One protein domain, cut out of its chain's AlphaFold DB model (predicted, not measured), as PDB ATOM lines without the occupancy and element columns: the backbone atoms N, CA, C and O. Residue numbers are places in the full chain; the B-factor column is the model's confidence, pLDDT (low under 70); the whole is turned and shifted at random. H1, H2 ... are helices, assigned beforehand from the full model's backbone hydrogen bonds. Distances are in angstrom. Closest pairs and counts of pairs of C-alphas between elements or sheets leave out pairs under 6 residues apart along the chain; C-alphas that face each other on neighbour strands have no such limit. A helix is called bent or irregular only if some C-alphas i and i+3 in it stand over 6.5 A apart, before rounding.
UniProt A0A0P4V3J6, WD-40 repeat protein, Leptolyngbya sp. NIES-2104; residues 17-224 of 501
ATOM      1  N   SER A  17     143.672 133.767 129.174       80.00
ATOM      2  CA  SER A  17     142.755 133.792 130.321       80.00
ATOM      3  C   SER A  17     142.773 132.459 131.079       80.00
ATOM      4  O   SER A  17     142.718 132.428 132.308       80.00
ATOM      5  N   SER A  18     142.924 131.347 130.355       81.81
ATOM      6  CA  SER A  18     143.117 130.011 130.927       81.81
ATOM      7  C   SER A  18     144.436 129.899 131.698       81.81
ATOM      8  O   SER A  18     144.443 129.440 132.840       81.81
ATOM      9  N   LEU A  19     145.546 130.380 131.125       80.75
ATOM     10  CA  LEU A  19     146.840 130.414 131.810       80.75
ATOM     11  C   LEU A  19     146.805 131.318 133.047       80.75
ATOM     12  O   LEU A  19     147.309 130.925 134.093       80.75
ATOM     13  N   TYR A  20     146.186 132.494 132.942       80.38
ATOM     14  CA  TYR A  20     145.997 133.418 134.057       80.38
ATOM     15  C   TYR A  20     145.251 132.729 135.203       80.38
ATOM     16  O   TYR A  20     145.725 132.723 136.333       80.38
ATOM     17  N   ARG A  21     144.130 132.057 134.901       80.06
ATOM     18  CA  ARG A  21     143.372 131.288 135.895       80.06
ATOM     19  C   ARG A  21     144.198 130.159 136.509       80.06
ATOM     20  O   ARG A  21     144.076 129.914 137.701       80.06
ATOM     21  N   LYS A  22     145.017 129.468 135.714       83.75
ATOM     22  CA  LYS A  22     145.907 128.419 136.221       83.75
ATOM     23  C   LYS A  22     146.922 128.983 137.223       83.75
ATOM     24  O   LYS A  22     147.104 128.385 138.271       83.75
ATOM     25  N   VAL A  23     147.536 130.127 136.915       78.06
ATOM     26  CA  VAL A  23     148.480 130.806 137.818       78.06
ATOM     27  C   VAL A  23     147.788 131.258 139.104       78.06
ATOM     28  O   VAL A  23     148.334 131.041 140.175       78.06
ATOM     29  N   GLU A  24     146.582 131.827 139.023       77.06
ATOM     30  CA  GLU A  24     145.797 132.181 140.219       77.06
ATOM     31  C   GLU A  24     145.487 130.954 141.082       77.06
ATOM     32  O   GLU A  24     145.666 131.008 142.290       77.06
ATOM     33  N   LEU A  25     145.094 129.830 140.472       79.00
ATOM     34  CA  LEU A  25     144.840 128.584 141.202       79.00
ATOM     35  C   LEU A  25     146.105 128.048 141.887       79.00
ATOM     36  O   LEU A  25     146.036 127.659 143.045       79.00
ATOM     37  N   GLU A  26     147.256 128.058 141.205       77.06
ATOM     38  CA  GLU A  26     148.538 127.674 141.816       77.06
ATOM     39  C   GLU A  26     148.898 128.620 142.977       77.06
ATOM     40  O   GLU A  26     149.344 128.168 144.026       77.06
ATOM     41  N   ILE A  27     148.646 129.926 142.836       70.69
ATOM     42  CA  ILE A  27     148.846 130.923 143.897       70.69
ATOM     43  C   ILE A  27     147.902 130.689 145.093       70.69
ATOM     44  O   ILE A  27     148.323 130.844 146.239       70.69
ATOM     45  N   GLU A  28     146.652 130.288 144.849       68.19
ATOM     46  CA  GLU A  28     145.629 129.980 145.862       68.19
ATOM     47  C   GLU A  28     145.919 128.704 146.677       68.19
ATOM     48  O   GLU A  28     145.314 128.518 147.738       68.19
ATOM     49  N   GLU A  29     146.852 127.850 146.244       65.38
ATOM     50  CA  GLU A  29     147.275 126.655 146.993       65.38
ATOM     51  C   GLU A  29     148.285 126.981 148.117       65.38
ATOM     52  O   GLU A  29     148.232 126.372 149.190       65.38
ATOM     53  N   PHE A  30     149.137 127.999 147.947       58.41
ATOM     54  CA  PHE A  30     150.157 128.402 148.935       58.41
ATOM     55  C   PHE A  30     149.628 128.926 150.295       58.41
ATOM     56  O   PHE A  30     150.289 128.701 151.315       58.41
ATOM     57  N   PRO A  31     148.443 129.567 150.397       49.88
ATOM     58  CA  PRO A  31     147.834 129.933 151.675       49.88
ATOM     59  C   PRO A  31     147.588 128.751 152.622       49.88
ATOM     60  O   PRO A  31     147.608 128.948 153.837       49.88
ATOM     61  N   GLY A  32     147.402 127.530 152.099       47.16
ATOM     62  CA  GLY A  32     147.326 126.304 152.909       47.16
ATOM     63  C   GLY A  32     148.629 125.980 153.654       47.16
ATOM     64  O   GLY A  32     148.612 125.251 154.645       47.16
ATOM     65  N   GLU A  33     149.735 126.582 153.219       46.25
ATOM     66  CA  GLU A  33     151.085 126.433 153.766       46.25
ATOM     67  C   GLU A  33     151.578 127.710 154.476       46.25
ATOM     68  O   GLU A  33     152.724 127.785 154.916       46.25
ATOM     69  N   GLY A  34     150.711 128.723 154.633       42.38
ATOM     70  CA  GLY A  34     151.030 129.974 155.330       42.38
ATOM     71  C   GLY A  34     151.847 130.982 154.512       42.38
ATOM     72  O   GLY A  34     152.330 131.962 155.082       42.38
ATOM     73  N   ILE A  35     151.986 130.777 153.198       51.09
ATOM     74  CA  ILE A  35     152.702 131.672 152.281       51.09
ATOM     75  C   ILE A  35     151.673 132.444 151.445       51.09
ATOM     76  O   ILE A  35     150.849 131.851 150.754       51.09
ATOM     77  N   LEU A  36     151.704 133.778 151.514       56.69
ATOM     78  CA  LEU A  36     150.787 134.640 150.766       56.69
ATOM     79  C   LEU A  36     151.497 135.226 149.546       56.69
ATOM     80  O   LEU A  36     152.248 136.191 149.659       56.69
ATOM     81  N   ILE A  37     151.246 134.634 148.383       61.19
ATOM     82  CA  ILE A  37     151.716 135.128 147.088       61.19
ATOM     83  C   ILE A  37     150.557 135.879 146.420       61.19
ATOM     84  O   ILE A  37     149.423 135.417 146.453       61.19
ATOM     85  N   ASN A  38     150.816 137.048 145.829       63.53
ATOM     86  CA  ASN A  38     149.818 137.790 145.049       63.53
ATOM     87  C   ASN A  38     150.208 137.762 143.576       63.53
ATOM     88  O   ASN A  38     151.360 138.043 143.268       63.53
ATOM     89  N   ASN A  39     149.264 137.519 142.664       73.44
ATOM     90  CA  ASN A  39     149.513 137.710 141.237       73.44
ATOM     91  C   ASN A  39     149.600 139.218 140.929       73.44
ATOM     92  O   ASN A  39     148.602 139.930 141.073       73.44
ATOM     93  N   PRO A  40     150.762 139.736 140.508       64.38
ATOM     94  CA  PRO A  40     150.952 141.168 140.327       64.38
ATOM     95  C   PRO A  40     150.446 141.669 138.965       64.38
ATOM     96  O   PRO A  40     150.427 142.871 138.707       64.38
ATOM     97  N   ASN A  41     150.008 140.768 138.082       73.12
ATOM     98  CA  ASN A  41     149.390 141.125 136.812       73.12
ATOM     99  C   ASN A  41     147.890 141.388 136.988       73.12
ATOM    100  O   ASN A  41     147.149 140.457 137.287       73.12
ATOM    101  N   PRO A  42     147.405 142.616 136.738       68.19
ATOM    102  CA  PRO A  42     146.000 142.958 136.932       68.19
ATOM    103  C   PRO A  42     145.101 142.544 135.755       68.19
ATOM    104  O   PRO A  42     143.902 142.807 135.782       68.19
ATOM    105  N   PHE A  43     145.650 141.958 134.686       79.50
ATOM    106  CA  PHE A  43     144.903 141.686 133.461       79.50
ATOM    107  C   PHE A  43     144.549 140.208 133.343       79.50
ATOM    108  O   PHE A  43     145.356 139.406 132.879       79.50
ATOM    109  N   SER A  44     143.303 139.865 133.659       79.06
ATOM    110  CA  SER A  44     142.765 138.504 133.509       79.06
ATOM    111  C   SER A  44     142.476 138.092 132.055       79.06
ATOM    112  O   SER A  44     142.216 136.921 131.794       79.06
ATOM    113  N   SER A  45     142.560 139.027 131.095       81.12
ATOM    114  CA  SER A  45     142.427 138.781 129.647       81.12
ATOM    115  C   SER A  45     143.424 139.611 128.820       81.12
ATOM    116  O   SER A  45     143.829 140.708 129.226       81.12
ATOM    117  N   LEU A  46     143.787 139.139 127.618       76.62
ATOM    118  CA  LEU A  46     144.550 139.931 126.643       76.62
ATOM    119  C   LEU A  46     143.756 141.136 126.166       76.62
ATOM    120  O   LEU A  46     144.361 142.143 125.803       76.62
ATOM    121  N   ARG A  47     142.421 141.058 126.156       73.50
ATOM    122  CA  ARG A  47     141.565 142.214 125.875       73.50
ATOM    123  C   ARG A  47     141.829 143.357 126.845       73.50
ATOM    124  O   ARG A  47     142.168 144.448 126.397       73.50
ATOM    125  N   ALA A  48     141.742 143.079 128.145       68.88
ATOM    126  CA  ALA A  48     141.978 144.062 129.196       68.88
ATOM    127  C   ALA A  48     143.409 144.613 129.139       68.88
ATOM    128  O   ALA A  48     143.609 145.827 129.185       68.88
ATOM    129  N   ALA A  49     144.400 143.734 128.939       69.69
ATOM    130  CA  ALA A  49     145.789 144.145 128.767       69.69
ATOM    131  C   ALA A  49     145.965 145.058 127.542       69.69
ATOM    132  O   ALA A  49     146.615 146.096 127.627       69.69
ATOM    133  N   LYS A  50     145.368 144.708 126.395       69.75
ATOM    134  CA  LYS A  50     145.443 145.498 125.162       69.75
ATOM    135  C   LYS A  50     144.800 146.871 125.353       69.75
ATOM    136  O   LYS A  50     145.435 147.876 125.056       69.75
ATOM    137  N   ASP A  51     143.571 146.922 125.846       67.38
ATOM    138  CA  ASP A  51     142.824 148.174 125.983       67.38
ATOM    139  C   ASP A  51     143.537 149.131 126.965       67.38
ATOM    140  O   ASP A  51     143.655 150.330 126.697       67.38
ATOM    141  N   HIS A  52     144.165 148.590 128.016       62.84
ATOM    142  CA  HIS A  52     145.076 149.337 128.882       62.84
ATOM    143  C   HIS A  52     146.337 149.806 128.133       62.84
ATOM    144  O   HIS A  52     146.602 150.995 128.012       62.84
ATOM    145  N   LEU A  53     147.121 148.902 127.547       60.50
ATOM    146  CA  LEU A  53     148.402 149.241 126.909       60.50
ATOM    147  C   LEU A  53     148.274 150.248 125.757       60.50
ATOM    148  O   LEU A  53     149.181 151.055 125.533       60.50
ATOM    149  N   PHE A  54     147.166 150.206 125.016       59.66
ATOM    150  CA  PHE A  54     146.894 151.147 123.933       59.66
ATOM    151  C   PHE A  54     146.404 152.515 124.426       59.66
ATOM    152  O   PHE A  54     146.622 153.493 123.712       59.66
ATOM    153  N   SER A  55     145.817 152.603 125.623       55.47
ATOM    154  CA  SER A  55     145.348 153.865 126.209       55.47
ATOM    155  C   SER A  55     146.426 154.617 127.003       55.47
ATOM    156  O   SER A  55     146.383 155.844 127.041       55.47
ATOM    157  N   VAL A  56     147.426 153.931 127.579       42.50
ATOM    158  CA  VAL A  56     148.435 154.569 128.464       42.50
ATOM    159  C   VAL A  56     149.863 154.660 127.922       42.50
ATOM    160  O   VAL A  56     150.693 155.331 128.534       42.50
ATOM    161  N   ALA A  57     150.187 154.044 126.784       45.34
ATOM    162  CA  ALA A  57     151.545 154.077 126.240       45.34
ATOM    163  C   ALA A  57     151.544 154.413 124.744       45.34
ATOM    164  O   ALA A  57     151.109 153.623 123.904       45.34
ATOM    165  N   GLY A  58     152.057 155.597 124.402       43.03
ATOM    166  CA  GLY A  58     152.098 156.120 123.031       43.03
ATOM    167  C   GLY A  58     153.090 155.422 122.089       43.03
ATOM    168  O   GLY A  58     153.084 155.709 120.897       43.03
ATOM    169  N   GLN A  59     153.935 154.502 122.580       50.56
ATOM    170  CA  GLN A  59     154.953 153.804 121.782       50.56
ATOM    171  C   GLN A  59     155.078 152.315 122.164       50.56
ATOM    172  O   GLN A  59     154.747 151.908 123.277       50.56
ATOM    173  N   TYR A  60     155.577 151.492 121.233       45.78
ATOM    174  CA  TYR A  60     155.713 150.032 121.380       45.78
ATOM    175  C   TYR A  60     156.653 149.609 122.527       45.78
ATOM    176  O   TYR A  60     156.369 148.644 123.234       45.78
ATOM    177  N   VAL A  61     157.748 150.348 122.741       40.06
ATOM    178  CA  VAL A  61     158.775 150.033 123.751       40.06
ATOM    179  C   VAL A  61     158.259 150.212 125.196       40.06
ATOM    180  O   VAL A  61     158.365 149.257 125.970       40.06
ATOM    181  N   PRO A  62     157.592 151.328 125.563       50.62
ATOM    182  CA  PRO A  62     156.952 151.479 126.876       50.62
ATOM    183  C   PRO A  62     155.881 150.425 127.200       50.62
ATOM    184  O   PRO A  62     155.764 150.003 128.348       50.62
ATOM    185  N   ARG A  63     155.122 149.954 126.197       58.34
ATOM    186  CA  ARG A  63     154.090 148.914 126.389       58.34
ATOM    187  C   ARG A  63     154.686 147.590 126.848       58.34
ATOM    188  O   ARG A  63     154.131 146.946 127.727       58.34
ATOM    189  N   ARG A  64     155.805 147.180 126.248       55.12
ATOM    190  CA  ARG A  64     156.470 145.928 126.618       55.12
ATOM    191  C   ARG A  64     157.130 146.017 127.989       55.12
ATOM    192  O   ARG A  64     156.922 145.107 128.778       55.12
ATOM    193  N   ARG A  65     157.841 147.112 128.294       50.94
ATOM    194  CA  ARG A  65     158.465 147.334 129.616       50.94
ATOM    195  C   ARG A  65     157.455 147.166 130.757       50.94
ATOM    196  O   ARG A  65     157.713 146.411 131.682       50.94
ATOM    197  N   TYR A  66     156.273 147.761 130.608       56.78
ATOM    198  CA  TYR A  66     155.191 147.655 131.586       56.78
ATOM    199  C   TYR A  66     154.734 146.211 131.849       56.78
ATOM    200  O   TYR A  66     154.592 145.824 133.000       56.78
ATOM    201  N   ILE A  67     154.531 145.392 130.807       61.00
ATOM    202  CA  ILE A  67     154.106 143.987 130.974       61.00
ATOM    203  C   ILE A  67     155.143 143.184 131.771       61.00
ATOM    204  O   ILE A  67     154.773 142.309 132.549       61.00
ATOM    205  N   TYR A  68     156.432 143.464 131.569       56.19
ATOM    206  CA  TYR A  68     157.512 142.742 132.243       56.19
ATOM    207  C   TYR A  68     157.682 143.156 133.709       56.19
ATOM    208  O   TYR A  68     157.934 142.296 134.548       56.19
ATOM    209  N   GLU A  69     157.512 144.442 134.028       55.66
ATOM    210  CA  GLU A  69     157.607 144.944 135.406       55.66
ATOM    211  C   GLU A  69     156.515 144.362 136.316       55.66
ATOM    212  O   GLU A  69     156.764 144.216 137.506       55.66
ATOM    213  N   LEU A  70     155.367 143.932 135.763       61.53
ATOM    214  CA  LEU A  70     154.295 143.297 136.542       61.53
ATOM    215  C   LEU A  70     154.825 142.152 137.403       61.53
ATOM    216  O   LEU A  70     154.572 142.125 138.591       61.53
ATOM    217  N   TYR A  71     155.581 141.218 136.830       63.66
ATOM    218  CA  TYR A  71     155.982 140.002 137.542       63.66
ATOM    219  C   TYR A  71     157.372 140.062 138.172       63.66
ATOM    220  O   TYR A  71     157.755 139.122 138.863       63.66
ATOM    221  N   SER A  72     158.135 141.129 137.930       55.25
ATOM    222  CA  SER A  72     159.559 141.181 138.276       55.25
ATOM    223  C   SER A  72     159.802 140.991 139.775       55.25
ATOM    224  O   SER A  72     160.618 140.156 140.159       55.25
ATOM    225  N   ASP A  73     159.064 141.715 140.617       54.38
ATOM    226  CA  ASP A  73     159.261 141.681 142.070       54.38
ATOM    227  C   ASP A  73     158.859 140.328 142.659       54.38
ATOM    228  O   ASP A  73     159.644 139.712 143.376       54.38
ATOM    229  N   LEU A  74     157.702 139.797 142.247       63.47
ATOM    230  CA  LEU A  74     157.255 138.473 142.674       63.47
ATOM    231  C   LEU A  74     158.247 137.377 142.258       63.47
ATOM    232  O   LEU A  74     158.575 136.498 143.050       63.47
ATOM    233  N   ILE A  75     158.727 137.406 141.014       65.19
ATOM    234  CA  ILE A  75     159.689 136.411 140.528       65.19
ATOM    235  C   ILE A  75     160.992 136.494 141.337       65.19
ATOM    236  O   ILE A  75     161.558 135.461 141.689       65.19
ATOM    237  N   ASN A  76     161.451 137.702 141.681       54.94
ATOM    238  CA  ASN A  76     162.632 137.885 142.525       54.94
ATOM    239  C   ASN A  76     162.438 137.288 143.931       54.94
ATOM    240  O   ASN A  76     163.353 136.638 144.444       54.94
ATOM    241  N   GLU A  77     161.264 137.479 144.536       60.53
ATOM    242  CA  GLU A  77     160.914 136.918 145.847       60.53
ATOM    243  C   GLU A  77     160.828 135.386 145.819       60.53
ATOM    244  O   GLU A  77     161.401 134.715 146.681       60.53
ATOM    245  N   LEU A  78     160.176 134.822 144.798       65.81
ATOM    246  CA  LEU A  78     160.044 133.374 144.626       65.81
ATOM    247  C   LEU A  78     161.395 132.701 144.400       65.81
ATOM    248  O   LEU A  78     161.673 131.676 145.016       65.81
ATOM    249  N   ASP A  79     162.270 133.285 143.580       59.59
ATOM    250  CA  ASP A  79     163.623 132.760 143.387       59.59
ATOM    251  C   ASP A  79     164.433 132.765 144.683       59.59
ATOM    252  O   ASP A  79     165.217 131.849 144.930       59.59
ATOM    253  N   HIS A  80     164.279 133.812 145.497       54.31
ATOM    254  CA  HIS A  80     164.952 133.909 146.784       54.31
ATOM    255  C   HIS A  80     164.452 132.822 147.749       54.31
ATOM    256  O   HIS A  80     165.262 132.140 148.378       54.31
ATOM    257  N   ALA A  81     163.137 132.603 147.815       61.69
ATOM    258  CA  ALA A  81     162.525 131.565 148.645       61.69
ATOM    259  C   ALA A  81     162.881 130.140 148.176       61.69
ATOM    260  O   ALA A  81     163.291 129.300 148.980       61.69
ATOM    261  N   LEU A  82     162.789 129.866 146.869       60.47
ATOM    262  CA  LEU A  82     163.144 128.569 146.285       60.47
ATOM    263  C   LEU A  82     164.619 128.241 146.520       60.47
ATOM    264  O   LEU A  82     164.942 127.111 146.882       60.47
ATOM    265  N   TYR A  83     165.504 129.228 146.405       52.28
ATOM    266  CA  TYR A  83     166.919 129.059 146.722       52.28
ATOM    267  C   TYR A  83     167.143 128.700 148.201       52.28
ATOM    268  O   TYR A  83     167.780 127.686 148.476       52.28
ATOM    269  N   GLN A  84     166.537 129.430 149.151       55.34
ATOM    270  CA  GLN A  84     166.614 129.101 150.587       55.34
ATOM    271  C   GLN A  84     166.162 127.666 150.900       55.34
ATOM    272  O   GLN A  84     166.678 127.042 151.826       55.34
ATOM    273  N   SER A  85     165.215 127.131 150.124       58.09
ATOM    274  CA  SER A  85     164.718 125.763 150.289       58.09
ATOM    275  C   SER A  85     165.613 124.681 149.659       58.09
ATOM    276  O   SER A  85     165.558 123.526 150.079       58.09
ATOM    277  N   GLN A  86     166.434 125.035 148.661       54.53
ATOM    278  CA  GLN A  86     167.210 124.092 147.845       54.53
ATOM    279  C   GLN A  86     168.705 124.045 148.192       54.53
ATOM    280  O   GLN A  86     169.376 123.077 147.828       54.53
ATOM    281  N   THR A  87     169.248 125.030 148.914       50.19
ATOM    282  CA  THR A  87     170.682 125.097 149.225       50.19
ATOM    283  C   THR A  87     170.958 125.317 150.713       50.19
ATOM    284  O   THR A  87     170.984 126.425 151.236       50.19
ATOM    285  N   ALA A  88     171.319 124.232 151.395       43.78
ATOM    286  CA  ALA A  88     172.434 124.300 152.331       43.78
ATOM    287  C   ALA A  88     173.689 123.870 151.556       43.78
ATOM    288  O   ALA A  88     173.781 122.697 151.181       43.78
ATOM    289  N   PRO A  89     174.671 124.746 151.282       54.88
ATOM    290  CA  PRO A  89     175.933 124.283 150.734       54.88
ATOM    291  C   PRO A  89     176.716 123.563 151.831       54.88
ATOM    292  O   PRO A  89     176.953 124.099 152.917       54.88
ATOM    293  N   GLN A  90     177.206 122.364 151.523       63.19
ATOM    294  CA  GLN A  90     178.378 121.820 152.202       63.19
ATOM    295  C   GLN A  90     179.559 122.747 151.882       63.19
ATOM    296  O   GLN A  90     180.204 122.617 150.843       63.19
ATOM    297  N   ARG A  91     179.790 123.726 152.765       62.19
ATOM    298  CA  ARG A  91     180.808 124.789 152.677       62.19
ATOM    299  C   ARG A  91     182.178 124.294 152.199       62.19
ATOM    300  O   ARG A  91     182.854 124.993 151.453       62.19
ATOM    301  N   GLU A  92     182.564 123.085 152.593       61.00
ATOM    302  CA  GLU A  92     183.840 122.463 152.224       61.00
ATOM    303  C   GLU A  92     183.935 122.102 150.728       61.00
ATOM    304  O   GLU A  92     184.964 122.363 150.107       61.00
ATOM    305  N   ASN A  93     182.858 121.602 150.107       68.38
ATOM    306  CA  ASN A  93     182.859 121.263 148.676       68.38
ATOM    307  C   ASN A  93     182.942 122.521 147.801       68.38
ATOM    308  O   ASN A  93     183.652 122.532 146.796       68.38
ATOM    309  N   PHE A  94     182.256 123.597 148.200       75.00
ATOM    310  CA  PHE A  94     182.286 124.869 147.473       75.00
ATOM    311  C   PHE A  94     183.665 125.536 147.541       75.00
ATOM    312  O   PHE A  94     184.174 126.024 146.535       75.00
ATOM    313  N   LEU A  95     184.306 125.501 148.714       74.88
ATOM    314  CA  LEU A  95     185.666 126.006 148.879       74.88
ATOM    315  C   LEU A  95     186.652 125.239 147.991       74.88
ATOM    316  O   LEU A  95     187.491 125.856 147.340       74.88
ATOM    317  N   SER A  96     186.506 123.917 147.868       78.75
ATOM    318  CA  SER A  96     187.413 123.095 147.056       78.75
ATOM    319  C   SER A  96     187.464 123.485 145.565       78.75
ATOM    320  O   SER A  96     188.526 123.371 144.957       78.75
ATOM    321  N   CYS A  97     186.378 124.034 145.002       85.56
ATOM    322  CA  CYS A  97     186.293 124.506 143.612       85.56
ATOM    323  C   CYS A  97     186.146 126.039 143.481       85.56
ATOM    324  O   CYS A  97     185.708 126.541 142.445       85.56
ATOM    325  N   LEU A  98     186.540 126.810 144.506       88.56
ATOM    326  CA  LEU A  98     186.329 128.265 144.567       88.56
ATOM    327  C   LEU A  98     186.851 129.021 143.331       88.56
ATOM    328  O   LEU A  98     186.174 129.904 142.810       88.56
ATOM    329  N   VAL A  99     188.052 128.679 142.854       91.19
ATOM    330  CA  VAL A  99     188.675 129.338 141.692       91.19
ATOM    331  C   VAL A  99     187.913 129.030 140.401       91.19
ATOM    332  O   VAL A  99     187.664 129.940 139.616       91.19
ATOM    333  N   GLU A 100     187.485 127.781 140.201       90.94
ATOM    334  CA  GLU A 100     186.672 127.378 139.044       90.94
ATOM    335  C   GLU A 100     185.325 128.107 139.038       90.94
ATOM    336  O   GLU A 100     184.897 128.620 138.009       90.94
ATOM    337  N   LYS A 101     184.685 128.235 140.205       91.75
ATOM    338  CA  LYS A 101     183.430 128.983 140.362       91.75
ATOM    339  C   LYS A 101     183.601 130.475 140.082       91.75
ATOM    340  O   LYS A 101     182.716 131.080 139.485       91.75
ATOM    341  N   LEU A 102     184.723 131.078 140.485       93.62
ATOM    342  CA  LEU A 102     185.007 132.486 140.186       93.62
ATOM    343  C   LEU A 102     185.252 132.701 138.687       93.62
ATOM    344  O   LEU A 102     184.760 133.684 138.140       93.62
ATOM    345  N   HIS A 103     185.946 131.769 138.022       93.69
ATOM    346  CA  HIS A 103     186.084 131.778 136.565       93.69
ATOM    347  C   HIS A 103     184.729 131.663 135.869       93.69
ATOM    348  O   HIS A 103     184.415 132.484 135.011       93.69
ATOM    349  N   HIS A 104     183.889 130.726 136.306       93.56
ATOM    350  CA  HIS A 104     182.554 130.559 135.747       93.56
ATOM    351  C   HIS A 104     181.686 131.818 135.920       93.56
ATOM    352  O   HIS A 104     180.967 132.217 135.011       93.56
ATOM    353  N   LEU A 105     181.806 132.521 137.054       93.56
ATOM    354  CA  LEU A 105     181.113 133.797 137.252       93.56
ATOM    355  C   LEU A 105     181.585 134.868 136.260       93.56
ATOM    356  O   LEU A 105     180.766 135.610 135.720       93.56
ATOM    357  N   THR A 106     182.895 134.954 136.013       94.38
ATOM    358  CA  THR A 106     183.436 135.891 135.020       94.38
ATOM    359  C   THR A 106     183.029 135.531 133.594       94.38
ATOM    360  O   THR A 106     182.693 136.439 132.838       94.38
ATOM    361  N   GLU A 107     182.980 134.242 133.248       94.88
ATOM    362  CA  GLU A 107     182.485 133.757 131.950       94.88
ATOM    363  C   GLU A 107     181.020 134.152 131.751       94.88
ATOM    364  O   GLU A 107     180.685 134.768 130.741       94.88
ATOM    365  N   ASN A 108     180.167 133.922 132.753       94.44
ATOM    366  CA  ASN A 108     178.761 134.309 132.676       94.44
ATOM    367  C   ASN A 108     178.586 135.827 132.506       94.44
ATOM    368  O   ASN A 108     177.753 136.276 131.720       94.44
ATOM    369  N   PHE A 109     179.374 136.645 133.217       94.50
ATOM    370  CA  PHE A 109     179.353 138.100 133.034       94.50
ATOM    371  C   PHE A 109     179.759 138.518 131.617       94.50
ATOM    372  O   PHE A 109     179.120 139.402 131.042       94.50
ATOM    373  N   GLN A 110     180.787 137.886 131.050       94.12
ATOM    374  CA  GLN A 110     181.250 138.153 129.689       94.12
ATOM    375  C   GLN A 110     180.209 137.727 128.647       94.12
ATOM    376  O   GLN A 110     179.896 138.507 127.751       94.12
ATOM    377  N   GLU A 111     179.606 136.549 128.793       94.56
ATOM    378  CA  GLU A 111     178.585 136.051 127.869       94.56
ATOM    379  C   GLU A 111     177.305 136.905 127.927       94.56
ATOM    380  O   GLU A 111     176.771 137.303 126.888       94.56
ATOM    381  N   LEU A 112     176.863 137.323 129.123       93.50
ATOM    382  CA  LEU A 112     175.772 138.297 129.255       93.50
ATOM    383  C   LEU A 112     176.109 139.615 128.537       93.50
ATOM    384  O   LEU A 112     175.273 140.147 127.805       93.50
ATOM    385  N   GLN A 113     177.328 140.135 128.705       92.81
ATOM    386  CA  GLN A 113     177.807 141.333 128.006       92.81
ATOM    387  C   GLN A 113     177.789 141.159 126.478       92.81
ATOM    388  O   GLN A 113     177.355 142.068 125.760       92.81
ATOM    389  N   GLU A 114     178.215 140.004 125.969       92.00
ATOM    390  CA  GLU A 114     178.197 139.694 124.539       92.00
ATOM    391  C   GLU A 114     176.778 139.669 123.972       92.00
ATOM    392  O   GLU A 114     176.527 140.326 122.956       92.00
ATOM    393  N   ILE A 115     175.838 139.004 124.650       90.88
ATOM    394  CA  ILE A 115     174.434 138.930 124.226       90.88
ATOM    395  C   ILE A 115     173.806 140.332 124.180       90.88
ATOM    396  O   ILE A 115     173.166 140.697 123.186       90.88
ATOM    397  N   LEU A 116     174.036 141.157 125.210       90.50
ATOM    398  CA  LEU A 116     173.553 142.541 125.259       90.50
ATOM    399  C   LEU A 116     174.051 143.340 124.038       90.50
ATOM    400  O   LEU A 116     173.263 143.966 123.318       90.50
ATOM    401  N   ILE A 117     175.350 143.276 123.741       87.81
ATOM    402  CA  ILE A 117     175.949 143.986 122.603       87.81
ATOM    403  C   ILE A 117     175.451 143.417 121.261       87.81
ATOM    404  O   ILE A 117     175.171 144.183 120.330       87.81
ATOM    405  N   ALA A 118     175.327 142.094 121.129       86.50
ATOM    406  CA  ALA A 118     174.896 141.421 119.901       86.50
ATOM    407  C   ALA A 118     173.460 141.799 119.516       86.50
ATOM    408  O   ALA A 118     173.190 142.140 118.360       86.50
ATOM    409  N   VAL A 119     172.556 141.835 120.493       84.12
ATOM    410  CA  VAL A 119     171.166 142.253 120.291       84.12
ATOM    411  C   VAL A 119     171.058 143.747 119.979       84.12
ATOM    412  O   VAL A 119     170.344 144.135 119.050       84.12
ATOM    413  N   ALA A 120     171.802 144.606 120.682       82.81
ATOM    414  CA  ALA A 120     171.807 146.048 120.416       82.81
ATOM    415  C   ALA A 120     172.311 146.384 118.996       82.81
ATOM    416  O   ALA A 120     171.817 147.305 118.337       82.81
ATOM    417  N   THR A 121     173.258 145.592 118.488       80.12
ATOM    418  CA  THR A 121     173.820 145.738 117.135       80.12
ATOM    419  C   THR A 121     173.048 145.042 116.030       80.12
ATOM    420  O   THR A 121     173.461 145.133 114.876       80.12
ATOM    421  N   GLN A 122     171.944 144.362 116.353       76.81
ATOM    422  CA  GLN A 122     171.198 143.518 115.412       76.81
ATOM    423  C   GLN A 122     172.040 142.382 114.800       76.81
ATOM    424  O   GLN A 122     171.703 141.870 113.735       76.81
ATOM    425  N   LYS A 123     173.138 141.979 115.455       76.50
ATOM    426  CA  LYS A 123     173.930 140.805 115.055       76.50
ATOM    427  C   LYS A 123     173.237 139.495 115.419       76.50
ATOM    428  O   LYS A 123     173.405 138.515 114.704       76.50
ATOM    429  N   SER A 124     172.439 139.521 116.482       78.19
ATOM    430  CA  SER A 124     171.584 138.416 116.903       78.19
ATOM    431  C   SER A 124     170.127 138.848 116.966       78.19
ATOM    432  O   SER A 124     169.801 140.023 117.170       78.19
ATOM    433  N   ASN A 125     169.236 137.878 116.789       79.31
ATOM    434  CA  ASN A 125     167.806 138.099 116.890       79.31
ATOM    435  C   ASN A 125     167.360 138.013 118.356       79.31
ATOM    436  O   ASN A 125     167.540 136.992 119.010       79.31
ATOM    437  N   LEU A 126     166.728 139.079 118.840       74.06
ATOM    438  CA  LEU A 126     166.271 139.213 120.221       74.06
ATOM    439  C   LEU A 126     165.350 138.069 120.683       74.06
ATOM    440  O   LEU A 126     165.549 137.556 121.776       74.06
ATOM    441  N   ASP A 127     164.393 137.626 119.859       66.69
ATOM    442  CA  ASP A 127     163.489 136.518 120.214       66.69
ATOM    443  C   ASP A 127     164.225 135.170 120.354       66.69
ATOM    444  O   ASP A 127     163.754 134.291 121.075       66.69
ATOM    445  N   HIS A 128     165.357 134.988 119.662       75.25
ATOM    446  CA  HIS A 128     166.151 133.756 119.735       75.25
ATOM    447  C   HIS A 128     167.055 133.730 120.972       75.25
ATOM    448  O   HIS A 128     167.208 132.678 121.587       75.25
ATOM    449  N   GLU A 129     167.622 134.878 121.343       77.81
ATOM    450  CA  GLU A 129     168.577 134.986 122.453       77.81
ATOM    451  C   GLU A 129     167.899 135.120 123.828       77.81
ATOM    452  O   GLU A 129     168.502 134.785 124.842       77.81
ATOM    453  N   ASP A 130     166.647 135.595 123.899       72.75
ATOM    454  CA  ASP A 130     165.967 135.940 125.164       72.75
ATOM    455  C   ASP A 130     165.875 134.768 126.159       72.75
ATOM    456  O   ASP A 130     166.077 134.941 127.362       72.75
ATOM    457  N   GLU A 131     165.615 133.556 125.662       70.19
ATOM    458  CA  GLU A 131     165.510 132.355 126.499       70.19
ATOM    459  C   GLU A 131     166.875 131.931 127.065       70.19
ATOM    460  O   GLU A 131     166.979 131.611 128.252       70.19
ATOM    461  N   GLY A 132     167.927 131.976 126.237       76.06
ATOM    462  CA  GLY A 132     169.300 131.680 126.654       76.06
ATOM    463  C   GLY A 132     169.826 132.718 127.641       76.06
ATOM    464  O   GLY A 132     170.318 132.365 128.708       76.06
ATOM    465  N   TYR A 133     169.603 133.997 127.341       87.06
ATOM    466  CA  TYR A 133     169.948 135.112 128.212       87.06
ATOM    467  C   TYR A 133     169.306 135.000 129.595       87.06
ATOM    468  O   TYR A 133     169.984 135.145 130.609       87.06
ATOM    469  N   THR A 134     167.999 134.727 129.647       75.00
ATOM    470  CA  THR A 134     167.263 134.630 130.915       75.00
ATOM    471  C   THR A 134     167.788 133.477 131.771       75.00
ATOM    472  O   THR A 134     167.933 133.624 132.985       75.00
ATOM    473  N   ARG A 135     168.121 132.339 131.145       75.62
ATOM    474  CA  ARG A 135     168.729 131.195 131.835       75.62
ATOM    475  C   ARG A 135     170.104 131.551 132.397       75.62
ATOM    476  O   ARG A 135     170.328 131.371 133.590       75.62
ATOM    477  N   LEU A 136     170.973 132.125 131.568       85.94
ATOM    478  CA  LEU A 136     172.319 132.536 131.962       85.94
ATOM    479  C   LEU A 136     172.296 133.587 133.085       85.94
ATOM    480  O   LEU A 136     173.077 133.520 134.036       85.94
ATOM    481  N   TYR A 137     171.363 134.540 133.025       84.88
ATOM    482  CA  TYR A 137     171.163 135.535 134.078       84.88
ATOM    483  C   TYR A 137     170.788 134.869 135.411       84.88
ATOM    484  O   TYR A 137     171.334 135.224 136.457       84.88
ATOM    485  N   GLN A 138     169.899 133.869 135.383       75.38
ATOM    486  CA  GLN A 138     169.516 133.119 136.580       75.38
ATOM    487  C   GLN A 138     170.673 132.286 137.144       75.38
ATOM    488  O   GLN A 138     170.900 132.286 138.353       75.38
ATOM    489  N   GLU A 139     171.426 131.603 136.281       80.81
ATOM    490  CA  GLU A 139     172.621 130.845 136.671       80.81
ATOM    491  C   GLU A 139     173.654 131.756 137.348       80.81
ATOM    492  O   GLU A 139     174.195 131.419 138.403       80.81
ATOM    493  N   THR A 140     173.844 132.961 136.808       86.12
ATOM    494  CA  THR A 140     174.700 134.003 137.390       86.12
ATOM    495  C   THR A 140     174.229 134.427 138.782       86.12
ATOM    496  O   THR A 140     175.040 134.519 139.701       86.12
ATOM    497  N   LEU A 141     172.924 134.664 138.966       81.12
ATOM    498  CA  LEU A 141     172.363 135.024 140.272       81.12
ATOM    499  C   LEU A 141     172.558 133.921 141.312       81.12
ATOM    500  O   LEU A 141     172.903 134.216 142.454       81.12
ATOM    501  N   ASN A 142     172.351 132.663 140.927       76.75
ATOM    502  CA  ASN A 142     172.548 131.530 141.827       76.75
ATOM    503  C   ASN A 142     174.011 131.444 142.279       76.75
ATOM    504  O   ASN A 142     174.284 131.310 143.468       76.75
ATOM    505  N   LEU A 143     174.947 131.626 141.347       83.62
ATOM    506  CA  LEU A 143     176.373 131.610 141.641       83.62
ATOM    507  C   LEU A 143     176.799 132.766 142.562       83.62
ATOM    508  O   LEU A 143     177.546 132.551 143.513       83.62
ATOM    509  N   ILE A 144     176.286 133.980 142.329       84.94
ATOM    510  CA  ILE A 144     176.484 135.140 143.216       84.94
ATOM    511  C   ILE A 144     175.987 134.847 144.640       84.94
ATOM    512  O   ILE A 144     176.670 135.175 145.610       84.94
ATOM    513  N   ARG A 145     174.817 134.216 144.779       75.31
ATOM    514  CA  ARG A 145     174.258 133.853 146.091       75.31
ATOM    515  C   ARG A 145     175.097 132.790 146.799       75.31
ATOM    516  O   ARG A 145     175.305 132.900 148.005       75.31
ATOM    517  N   ASP A 146     175.647 131.820 146.068       79.25
ATOM    518  CA  ASP A 146     176.560 130.829 146.650       79.25
ATOM    519  C   ASP A 146     177.831 131.495 147.216       79.25
ATOM    520  O   ASP A 146     178.317 131.119 148.287       79.25
ATOM    521  N   PHE A 147     178.345 132.527 146.535       85.31
ATOM    522  CA  PHE A 147     179.446 133.350 147.039       85.31
ATOM    523  C   PHE A 147     179.070 134.126 148.306       85.31
ATOM    524  O   PHE A 147     179.861 134.160 149.255       85.31
ATOM    525  N   ASP A 148     177.862 134.687 148.370       80.62
ATOM    526  CA  ASP A 148     177.361 135.363 149.572       80.62
ATOM    527  C   ASP A 148     177.253 134.394 150.763       80.62
ATOM    528  O   ASP A 148     177.657 134.723 151.879       80.62
ATOM    529  N   GLY A 149     176.862 133.138 150.511       74.12
ATOM    530  CA  GLY A 149     176.817 132.065 151.511       74.12
ATOM    531  C   GLY A 149     178.171 131.723 152.155       74.12
ATOM    532  O   GLY A 149     178.215 131.247 153.292       74.12
ATOM    533  N   ILE A 150     179.292 132.005 151.481       77.06
ATOM    534  CA  ILE A 150     180.650 131.914 152.058       77.06
ATOM    535  C   ILE A 150     181.207 133.278 152.504       77.06
ATOM    536  O   ILE A 150     182.380 133.401 152.872       77.06
ATOM    537  N   GLY A 151     180.353 134.301 152.517       79.12
ATOM    538  CA  GLY A 151     180.624 135.653 152.986       79.12
ATOM    539  C   GLY A 151     181.258 136.575 151.947       79.12
ATOM    540  O   GLY A 151     181.790 137.608 152.347       79.12
ATOM    541  N   ILE A 152     181.268 136.226 150.657       83.00
ATOM    542  CA  ILE A 152     181.753 137.085 149.567       83.00
ATOM    543  C   ILE A 152     180.551 137.776 148.914       83.00
ATOM    544  O   ILE A 152     179.894 137.211 148.048       83.00
ATOM    545  N   SER A 153     180.295 139.022 149.301       83.06
ATOM    546  CA  SER A 153     179.204 139.811 148.725       83.06
ATOM    547  C   SER A 153     179.612 140.376 147.357       83.06
ATOM    548  O   SER A 153     180.500 141.230 147.267       83.06
ATOM    549  N   ILE A 154     178.995 139.863 146.290       81.31
ATOM    550  CA  ILE A 154     179.178 140.317 144.905       81.31
ATOM    551  C   ILE A 154     177.833 140.847 144.411       81.31
ATOM    552  O   ILE A 154     176.918 140.072 144.168       81.31
ATOM    553  N   ASP A 155     177.695 142.156 144.222       76.81
ATOM    554  CA  ASP A 155     176.477 142.702 143.612       76.81
ATOM    555  C   ASP A 155     176.386 142.281 142.137       76.81
ATOM    556  O   ASP A 155     177.386 142.352 141.415       76.81
ATOM    557  N   ASN A 156     175.194 141.908 141.655       80.25
ATOM    558  CA  ASN A 156     174.977 141.723 140.219       80.25
ATOM    559  C   ASN A 156     174.997 143.100 139.530       80.25
ATOM    560  O   ASN A 156     174.104 143.914 139.777       80.25
ATOM    561  N   PRO A 157     175.982 143.391 138.662       80.56
ATOM    562  CA  PRO A 157     176.089 144.705 138.044       80.56
ATOM    563  C   PRO A 157     175.060 144.950 136.933       80.56
ATOM    564  O   PRO A 157     174.951 146.079 136.460       80.56
ATOM    565  N   ASN A 158     174.352 143.917 136.474       82.62
ATOM    566  CA  ASN A 158     173.432 143.999 135.351       82.62
ATOM    567  C   ASN A 158     171.982 144.196 135.820       82.62
ATOM    568  O   ASN A 158     171.396 143.256 136.350       82.62
ATOM    569  N   PRO A 159     171.357 145.362 135.570       75.44
ATOM    570  CA  PRO A 159     169.973 145.613 135.972       75.44
ATOM    571  C   PRO A 159     168.936 144.993 135.015       75.44
ATOM    572  O   PRO A 159     167.729 145.071 135.259       75.44
ATOM    573  N   PHE A 160     169.361 144.406 133.893       79.31
ATOM    574  CA  PHE A 160     168.463 143.898 132.861       79.31
ATOM    575  C   PHE A 160     168.227 142.398 133.033       79.31
ATOM    576  O   PHE A 160     168.841 141.591 132.357       79.31
ATOM    577  N   ARG A 161     167.295 142.003 133.905       73.00
ATOM    578  CA  ARG A 161     166.928 140.582 134.086       73.00
ATOM    579  C   ARG A 161     166.414 139.898 132.808       73.00
ATOM    580  O   ARG A 161     166.596 138.700 132.631       73.00
ATOM    581  N   TYR A 162     165.792 140.668 131.918       74.31
ATOM    582  CA  TYR A 162     165.260 140.194 130.641       74.31
ATOM    583  C   TYR A 162     165.912 140.945 129.485       74.31
ATOM    584  O   TYR A 162     166.084 142.167 129.548       74.31
ATOM    585  N   LEU A 163     166.199 140.244 128.387       76.06
ATOM    586  CA  LEU A 163     166.908 140.829 127.247       76.06
ATOM    587  C   LEU A 163     166.081 141.923 126.556       76.06
ATOM    588  O   LEU A 163     166.612 142.910 126.043       76.06
ATOM    589  N   TRP A 164     164.754 141.805 126.627       68.94
ATOM    590  CA  TRP A 164     163.818 142.844 126.198       68.94
ATOM    591  C   TRP A 164     163.919 144.144 127.006       68.94
ATOM    592  O   TRP A 164     163.719 145.214 126.427       68.94
ATOM    593  N   HIS A 165     164.230 144.078 128.309       67.81
ATOM    594  CA  HIS A 165     164.416 145.275 129.140       67.81
ATOM    595  C   HIS A 165     165.636 146.060 128.648       67.81
ATOM    596  O   HIS A 165     165.541 147.262 128.389       67.81
ATOM    597  N   TRP A 166     166.741 145.354 128.406       79.19
ATOM    598  CA  TRP A 166     167.931 145.932 127.798       79.19
ATOM    599  C   TRP A 166     167.644 146.553 126.429       79.19
ATOM    600  O   TRP A 166     167.979 147.711 126.199       79.19
ATOM    601  N   TYR A 167     166.998 145.812 125.522       76.69
ATOM    602  CA  TYR A 167     166.738 146.305 124.169       76.69
ATOM    603  C   TYR A 167     165.885 147.579 124.170       76.69
ATOM    604  O   TYR A 167     166.147 148.508 123.403       76.69
ATOM    605  N   GLY A 168     164.880 147.636 125.050       66.88
ATOM    606  CA  GLY A 168     164.051 148.820 125.242       66.88
ATOM    607  C   GLY A 168     164.846 150.022 125.752       66.88
ATOM    608  O   GLY A 168     164.733 151.103 125.176       66.88
ATOM    609  N   PHE A 169     165.677 149.826 126.780       72.38
ATOM    610  CA  PHE A 169     166.552 150.871 127.319       72.38
ATOM    611  C   PHE A 169     167.565 151.364 126.281       72.38
ATOM    612  O   PHE A 169     167.650 152.562 126.033       72.38
ATOM    613  N   TYR A 170     168.269 150.453 125.608       77.75
ATOM    614  CA  TYR A 170     169.219 150.783 124.548       77.75
ATOM    615  C   TYR A 170     168.574 151.656 123.464       77.75
ATOM    616  O   TYR A 170     169.123 152.690 123.096       77.75
ATOM    617  N   LYS A 171     167.381 151.281 122.984       73.06
ATOM    618  CA  LYS A 171     166.669 152.041 121.947       73.06
ATOM    619  C   LYS A 171     166.217 153.431 122.394       73.06
ATOM    620  O   LYS A 171     166.067 154.295 121.534       73.06
ATOM    621  N   ALA A 172     165.946 153.616 123.682       62.94
ATOM    622  CA  ALA A 172     165.449 154.872 124.230       62.94
ATOM    623  C   ALA A 172     166.581 155.825 124.646       62.94
ATOM    624  O   ALA A 172     166.506 157.017 124.366       62.94
ATOM    625  N   GLU A 173     167.635 155.299 125.275       71.94
ATOM    626  CA  GLU A 173     168.591 156.097 126.055       71.94
ATOM    627  C   GLU A 173     170.017 156.105 125.489       71.94
ATOM    628  O   GLU A 173     170.835 156.947 125.874       71.94
ATOM    629  N   ILE A 174     170.342 155.180 124.581       72.69
ATOM    630  CA  ILE A 174     171.689 155.027 124.026       72.69
ATOM    631  C   ILE A 174     171.667 155.394 122.538       72.69
ATOM    632  O   ILE A 174     171.085 154.699 121.707       72.69
ATOM    633  N   GLY A 175     172.314 156.509 122.196       62.81
ATOM    634  CA  GLY A 175     172.251 157.102 120.857       62.81
ATOM    635  C   GLY A 175     173.153 156.431 119.818       62.81
ATOM    636  O   GLY A 175     172.890 156.536 118.620       62.81
ATOM    637  N   SER A 176     174.211 155.737 120.247       77.69
ATOM    638  CA  SER A 176     175.192 155.130 119.345       77.69
ATOM    639  C   SER A 176     175.708 153.764 119.799       77.69
ATOM    640  O   SER A 176     175.684 153.385 120.970       77.69
ATOM    641  N   TYR A 177     176.262 153.021 118.841       77.25
ATOM    642  CA  TYR A 177     176.900 151.736 119.105       77.25
ATOM    643  C   TYR A 177     178.123 151.834 120.031       77.25
ATOM    644  O   TYR A 177     178.341 150.962 120.873       77.25
ATOM    645  N   ALA A 178     178.928 152.887 119.877       75.81
ATOM    646  CA  ALA A 178     180.110 153.092 120.706       75.81
ATOM    647  C   ALA A 178     179.715 153.316 122.175       75.81
ATOM    648  O   ALA A 178     180.283 152.684 123.063       75.81
ATOM    649  N   GLU A 179     178.679 154.127 122.411       77.50
ATOM    650  CA  GLU A 179     178.109 154.348 123.745       77.50
ATOM    651  C   GLU A 179     177.501 153.067 124.323       77.50
ATOM    652  O   GLU A 179     177.681 152.785 125.503       77.50
ATOM    653  N   CYS A 180     176.849 152.248 123.491       81.69
ATOM    654  CA  CYS A 180     176.323 150.948 123.900       81.69
ATOM    655  C   CYS A 180     177.422 150.024 124.425       81.69
ATOM    656  O   CYS A 180     177.281 149.466 125.511       81.69
ATOM    657  N   ARG A 181     178.521 149.860 123.678       82.38
ATOM    658  CA  ARG A 181     179.655 149.048 124.141       82.38
ATOM    659  C   ARG A 181     180.248 149.614 125.422       82.38
ATOM    660  O   ARG A 181     180.455 148.868 126.364       82.38
ATOM    661  N   GLN A 182     180.473 150.924 125.473       81.12
ATOM    662  CA  GLN A 182     181.039 151.570 126.655       81.12
ATOM    663  C   GLN A 182     180.159 151.375 127.896       81.12
ATOM    664  O   GLN A 182     180.687 151.129 128.979       81.12
ATOM    665  N   TYR A 183     178.838 151.461 127.739       84.81
ATOM    666  CA  TYR A 183     177.881 151.247 128.815       84.81
ATOM    667  C   TYR A 183     177.916 149.804 129.323       84.81
ATOM    668  O   TYR A 183     178.128 149.592 130.515       84.81
ATOM    669  N   VAL A 184     177.762 148.818 128.429       85.69
ATOM    670  CA  VAL A 184     177.749 147.399 128.825       85.69
ATOM    671  C   VAL A 184     179.099 146.993 129.419       85.69
ATOM    672  O   VAL A 184     179.130 146.364 130.471       85.69
ATOM    673  N   ASP A 185     180.213 147.422 128.819       83.88
ATOM    674  CA  ASP A 185     181.549 147.197 129.373       83.88
ATOM    675  C   ASP A 185     181.656 147.729 130.805       83.88
ATOM    676  O   ASP A 185     182.200 147.065 131.685       83.88
ATOM    677  N   ALA A 186     181.144 148.931 131.058       83.06
ATOM    678  CA  ALA A 186     181.245 149.558 132.364       83.06
ATOM    679  C   ALA A 186     180.370 148.891 133.439       83.06
ATOM    680  O   ALA A 186     180.695 149.029 134.620       83.06
ATOM    681  N   LEU A 187     179.320 148.145 133.062       84.62
ATOM    682  CA  LEU A 187     178.548 147.337 134.013       84.62
ATOM    683  C   LEU A 187     179.466 146.301 134.683       84.62
ATOM    684  O   LEU A 187     179.617 146.283 135.908       84.62
ATOM    685  N   TYR A 188     180.134 145.477 133.876       87.44
ATOM    686  CA  TYR A 188     180.818 144.279 134.366       87.44
ATOM    687  C   TYR A 188     182.302 144.478 134.669       87.44
ATOM    688  O   TYR A 188     182.828 143.813 135.564       87.44
ATOM    689  N   ARG A 189     182.983 145.396 133.963       86.06
ATOM    690  CA  ARG A 189     184.454 145.510 133.969       86.06
ATOM    691  C   ARG A 189     185.045 145.586 135.366       86.06
ATOM    692  O   ARG A 189     186.021 144.908 135.643       86.06
ATOM    693  N   SER A 190     184.466 146.390 136.253       85.12
ATOM    694  CA  SER A 190     184.985 146.548 137.614       85.12
ATOM    695  C   SER A 190     185.007 145.209 138.372       85.12
ATOM    696  O   SER A 190     186.042 144.837 138.931       85.12
ATOM    697  N   ARG A 191     183.914 144.442 138.303       87.94
ATOM    698  CA  ARG A 191     183.740 143.172 139.028       87.94
ATOM    699  C   ARG A 191     184.623 142.085 138.427       87.94
ATOM    700  O   ARG A 191     185.326 141.411 139.176       87.94
ATOM    701  N   ILE A 192     184.644 141.983 137.096       91.19
ATOM    702  CA  ILE A 192     185.531 141.067 136.367       91.19
ATOM    703  C   ILE A 192     186.989 141.343 136.753       91.19
ATOM    704  O   ILE A 192     187.667 140.451 137.257       91.19
ATOM    705  N   ASP A 193     187.436 142.599 136.659       90.25
ATOM    706  CA  ASP A 193     188.793 143.010 137.030       90.25
ATOM    707  C   ASP A 193     189.148 142.642 138.477       90.25
ATOM    708  O   ASP A 193     190.290 142.280 138.770       90.25
ATOM    709  N   ALA A 194     188.211 142.811 139.416       90.44
ATOM    710  CA  ALA A 194     188.433 142.498 140.822       90.44
ATOM    711  C   ALA A 194     188.649 140.993 141.027       90.44
ATOM    712  O   ALA A 194     189.598 140.609 141.718       90.44
ATOM    713  N   ILE A 195     187.806 140.173 140.397       93.62
ATOM    714  CA  ILE A 195     187.860 138.711 140.464       93.62
ATOM    715  C   ILE A 195     189.139 138.194 139.797       93.62
ATOM    716  O   ILE A 195     189.933 137.511 140.444       93.62
ATOM    717  N   GLU A 196     189.410 138.588 138.552       94.38
ATOM    718  CA  GLU A 196     190.582 138.133 137.794       94.38
ATOM    719  C   GLU A 196     191.898 138.504 138.490       94.38
ATOM    720  O   GLU A 196     192.808 137.679 138.603       94.38
ATOM    721  N   LYS A 197     192.006 139.725 139.037       93.88
ATOM    722  CA  LYS A 197     193.207 140.149 139.779       93.88
ATOM    723  C   LYS A 197     193.393 139.369 141.080       93.88
ATOM    724  O   LYS A 197     194.541 139.131 141.470       93.88
ATOM    725  N   ALA A 198     192.306 138.996 141.759       94.00
ATOM    726  CA  ALA A 198     192.366 138.170 142.964       94.00
ATOM    727  C   ALA A 198     192.832 136.744 142.627       94.00
ATOM    728  O   ALA A 198     193.784 136.256 143.241       94.00
ATOM    729  N   ILE A 199     192.252 136.127 141.588       93.75
ATOM    730  CA  ILE A 199     192.656 134.806 141.082       93.75
ATOM    731  C   ILE A 199     194.133 134.809 140.680       93.75
ATOM    732  O   ILE A 199     194.909 133.981 141.160       93.75
ATOM    733  N   HIS A 200     194.555 135.779 139.863       94.25
ATOM    734  CA  HIS A 200     195.937 135.877 139.395       94.25
ATOM    735  C   HIS A 200     196.923 136.019 140.564       94.25
ATOM    736  O   HIS A 200     197.970 135.373 140.591       94.25
ATOM    737  N   ARG A 201     196.603 136.847 141.571       92.56
ATOM    738  CA  ARG A 201     197.437 136.985 142.777       92.56
ATOM    739  C   ARG A 201     197.516 135.673 143.552       92.56
ATOM    740  O   ARG A 201     198.605 135.332 144.014       92.56
ATOM    741  N   HIS A 202     196.392 134.975 143.705       92.62
ATOM    742  CA  HIS A 202     196.329 133.705 144.417       92.62
ATOM    743  C   HIS A 202     197.196 132.639 143.745       92.62
ATOM    744  O   HIS A 202     198.016 132.022 144.422       92.62
ATOM    745  N   GLN A 203     197.102 132.505 142.421       91.88
ATOM    746  CA  GLN A 203     197.914 131.576 141.630       91.88
ATOM    747  C   GLN A 203     199.405 131.948 141.654       91.88
ATOM    748  O   GLN A 203     200.252 131.094 141.905       91.88
ATOM    749  N   ALA A 204     199.745 133.229 141.468       92.62
ATOM    750  CA  ALA A 204     201.139 133.681 141.427       92.62
ATOM    751  C   ALA A 204     201.862 133.568 142.781       92.62
ATOM    752  O   ALA A 204     203.074 133.360 142.823       92.62
ATOM    753  N   LYS A 205     201.139 133.747 143.894       92.19
ATOM    754  CA  LYS A 205     201.696 133.696 145.256       92.19
ATOM    755  C   LYS A 205     201.393 132.393 145.998       92.19
ATOM    756  O   LYS A 205     201.817 132.265 147.143       92.19
ATOM    757  N   ASN A 206     200.669 131.466 145.370       89.75
ATOM    758  CA  ASN A 206     200.208 130.202 145.947       89.75
ATOM    759  C   ASN A 206     199.597 130.367 147.353       89.75
ATOM    760  O   ASN A 206     199.995 129.712 148.316       89.75
ATOM    761  N   THR A 207     198.696 131.341 147.497       89.94
ATOM    762  CA  THR A 207     198.084 131.687 148.794       89.94
ATOM    763  C   THR A 207     196.995 130.691 149.195       89.94
ATOM    764  O   THR A 207     196.484 129.976 148.343       89.94
ATOM    765  N   SER A 208     196.575 130.672 150.465       89.88
ATOM    766  CA  SER A 208     195.419 129.862 150.882       89.88
ATOM    767  C   SER A 208     194.095 130.390 150.304       89.88
ATOM    768  O   SER A 208     194.027 131.498 149.758       89.88
ATOM    769  N   GLN A 209     193.025 129.601 150.431       86.69
ATOM    770  CA  GLN A 209     191.683 129.996 149.992       86.69
ATOM    771  C   GLN A 209     191.128 131.154 150.832       86.69
ATOM    772  O   GLN A 209     190.516 132.068 150.288       86.69
ATOM    773  N   GLU A 210     191.417 131.192 152.133       88.06
ATOM    774  CA  GLU A 210     191.023 132.291 153.022       88.06
ATOM    775  C   GLU A 210     191.682 133.611 152.604       88.06
ATOM    776  O   GLU A 210     191.038 134.659 152.595       88.06
ATOM    777  N   ALA A 211     192.955 133.560 152.198       89.00
ATOM    778  CA  ALA A 211     193.667 134.732 151.702       89.00
ATOM    779  C   ALA A 211     193.103 135.239 150.361       89.00
ATOM    780  O   ALA A 211     193.092 136.449 150.127       89.00
ATOM    781  N   LEU A 212     192.614 134.339 149.496       92.19
ATOM    782  CA  LEU A 212     191.901 134.708 148.267       92.19
ATOM    783  C   LEU A 212     190.564 135.394 148.583       92.19
ATOM    784  O   LEU A 212     190.272 136.439 148.005       92.19
ATOM    785  N   ILE A 213     189.787 134.844 149.520       90.44
ATOM    786  CA  ILE A 213     188.507 135.418 149.965       90.44
ATOM    787  C   ILE A 213     188.708 136.845 150.486       90.44
ATOM    788  O   ILE A 213     187.977 137.755 150.096       90.44
ATOM    789  N   GLU A 214     189.714 137.059 151.334       90.44
ATOM    790  CA  GLU A 214     189.977 138.375 151.919       90.44
ATOM    791  C   GLU A 214     190.493 139.392 150.884       90.44
ATOM    792  O   GLU A 214     190.037 140.537 150.859       90.44
ATOM    793  N   ASP A 215     191.384 138.981 149.968       91.50
ATOM    794  CA  ASP A 215     191.842 139.847 148.865       91.50
ATOM    795  C   ASP A 215     190.668 140.250 147.959       91.50
ATOM    796  O   ASP A 215     190.564 141.414 147.565       91.50
ATOM    797  N   LEU A 216     189.757 139.315 147.668       92.75
ATOM    798  CA  LEU A 216     188.573 139.577 146.855       92.75
ATOM    799  C   LEU A 216     187.613 140.554 147.549       92.75
ATOM    800  O   LEU A 216     187.226 141.553 146.940       92.75
ATOM    801  N   LYS A 217     187.298 140.339 148.834       90.38
ATOM    802  CA  LYS A 217     186.475 141.262 149.642       90.38
ATOM    803  C   LYS A 217     187.023 142.682 149.617       90.38
ATOM    804  O   LYS A 217     186.291 143.628 149.328       90.38
ATOM    805  N   HIS A 218     188.323 142.828 149.861       89.12
ATOM    806  CA  HIS A 218     188.977 144.130 149.868       89.12
ATOM    807  C   HIS A 218     188.904 144.824 148.495       89.12
ATOM    808  O   HIS A 218     188.702 146.038 148.412       89.12
ATOM    809  N   ARG A 219     189.044 144.080 147.390       89.44
ATOM    810  CA  ARG A 219     188.918 144.641 146.031       89.44
ATOM    811  C   ARG A 219     187.497 145.103 145.730       89.44
ATOM    812  O   ARG A 219     187.335 146.213 145.226       89.44
ATOM    813  N   LEU A 220     186.499 144.292 146.068       85.38
ATOM    814  CA  LEU A 220     185.088 144.600 145.826       85.38
ATOM    815  C   LEU A 220     184.629 145.820 146.642       85.38
ATOM    816  O   LEU A 220     184.034 146.745 146.089       85.38
ATOM    817  N   GLN A 221     185.009 145.908 147.922       81.00
ATOM    818  CA  GLN A 221     184.682 147.056 148.781       81.00
ATOM    819  C   GLN A 221     185.277 148.379 148.278       81.00
ATOM    820  O   GLN A 221     184.639 149.431 148.367       81.00
ATOM    821  N   ASN A 222     186.498 148.351 147.738       71.88
ATOM    822  CA  ASN A 222     187.156 149.560 147.242       71.88
ATOM    823  C   ASN A 222     186.551 150.078 145.931       71.88
ATOM    824  O   ASN A 222     186.606 151.279 145.674       71.88
ATOM    825  N   GLN A 223     185.932 149.214 145.126       65.94
ATOM    826  CA  GLN A 223     185.286 149.634 143.883       65.94
ATOM    827  C   GLN A 223     183.932 150.318 144.102       65.94
ATOM    828  O   GLN A 223     183.590 151.225 143.344       65.94
ATOM    829  N   ASN A 224     183.218 149.990 145.183       54.31
ATOM    830  CA  ASN A 224     181.967 150.668 145.547       54.31
ATOM    831  C   ASN A 224     182.162 152.161 145.888       54.31
ATOM    832  O   ASN A 224     181.210 152.934 145.819       54.31
TER     833      ASN A 224
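AT A GLANCE: This is residues 17 to 224 of the 501 residues of the protein "WD-40 repeat protein" of Leptolyngbya sp. NIES-2104 (UniProt A0A0P4V3J6). A flat, loose group of helices has H5 at its core, with H6 folded back beside it, the bent H8 along another side of it, and H7 across the end where H5 and H6 join. H9 folds back on the arm H8b, while on the other side of H7 the arm H3a of the bent H3 lies between H7 and H2, and H1 and H2, which touch no helix, make the far end of the long axis; the arm H3b runs away from them toward H4, passing close to H6. The 208 printed residues have nine named helices, H1 to H9 in chain order, and no named strand; the class is all helix. The whole is only just loose, close to compact, with a radius of gyration of the C-alphas of 20.3 A, and only just flat, spanning 64 by 51 by 28 A.

HOW THE PARTS SIT: H1, residues 17 to 33, is close to but not clearly touching H2, residues 46 to 56: the closest C-alphas, of Ser 17 and Leu 46, are 7.4 A apart. H3, residues 60 to 86, was assigned as one helix by its hydrogen bonds but is bent, with C-alphas 70 and 73 7.6 A apart; its arms are H3a, residues 60 to 70, and H3b, residues 73 to 86. H4, residues 91 to 96, meets H5, residues 98 to 120, only through their link. H5 and H6, residues 126 to 149, form a helical hairpin and touch at a shallow tilt of 28 degrees, opposite ways, closest at the C-alphas of Val 119 and Leu 126, 5.8 A. H6 is only just irregular, with C-alphas 128 and 131 6.9 A apart. H7, residues 163 to 173, touches H3a at a steep tilt of 48 degrees, closest at the C-alphas of Val 61 and Gly 168, 5.6 A. H7 also touches H6, about perpendicular at 77 degrees, closest at the C-alphas of Asp 130 and Leu 163, 5.4 A. H8, residues 177 to 205, is likewise one helix by its hydrogen bonds but bent, with C-alphas 187 and 190 7.4 A apart. Its arm H8a, residues 177 to 187, touches residues 113 to 120 of H5, closest at the C-alphas of Gln 113 and Val 184, 6.1 A. Its arm H8b, residues 190 to 205, touches H5 with residues 192 to 199, closest at the C-alphas of Thr 106 and Ile 192, 5.7 A. H8b and H9, residues 209 to 224, form a helical hairpin, closest at the C-alphas of Ala 198 and Leu 216, 5.6 A. O i to N i+4 pairs are within hydrogen-bond range throughout H2, H3a, H3b, H4, H5, H7, H8a, H8b and H9, and in 9 of 13 in H1 and 18 of 20 in H6.

IN THESE COORDINATES: H1 begins at C-alpha 17, (142.755, 133.792, 130.321), and is 25.9 A long. H5 measures 33.3 A and H6 33.8 A. H9, 23.3 A, ends at C-alpha 224, (181.967, 150.668, 145.547).

THE WHOLE: The C-alphas farthest apart, of Arg 47 and Lys 205, are 63.7 A apart. The printed part has no cut; the links H1 to H2 and H6 to H7 are long. The mean pLDDT of the printed part is 75.3, and 67 residues are under 70, among them 48 to 93.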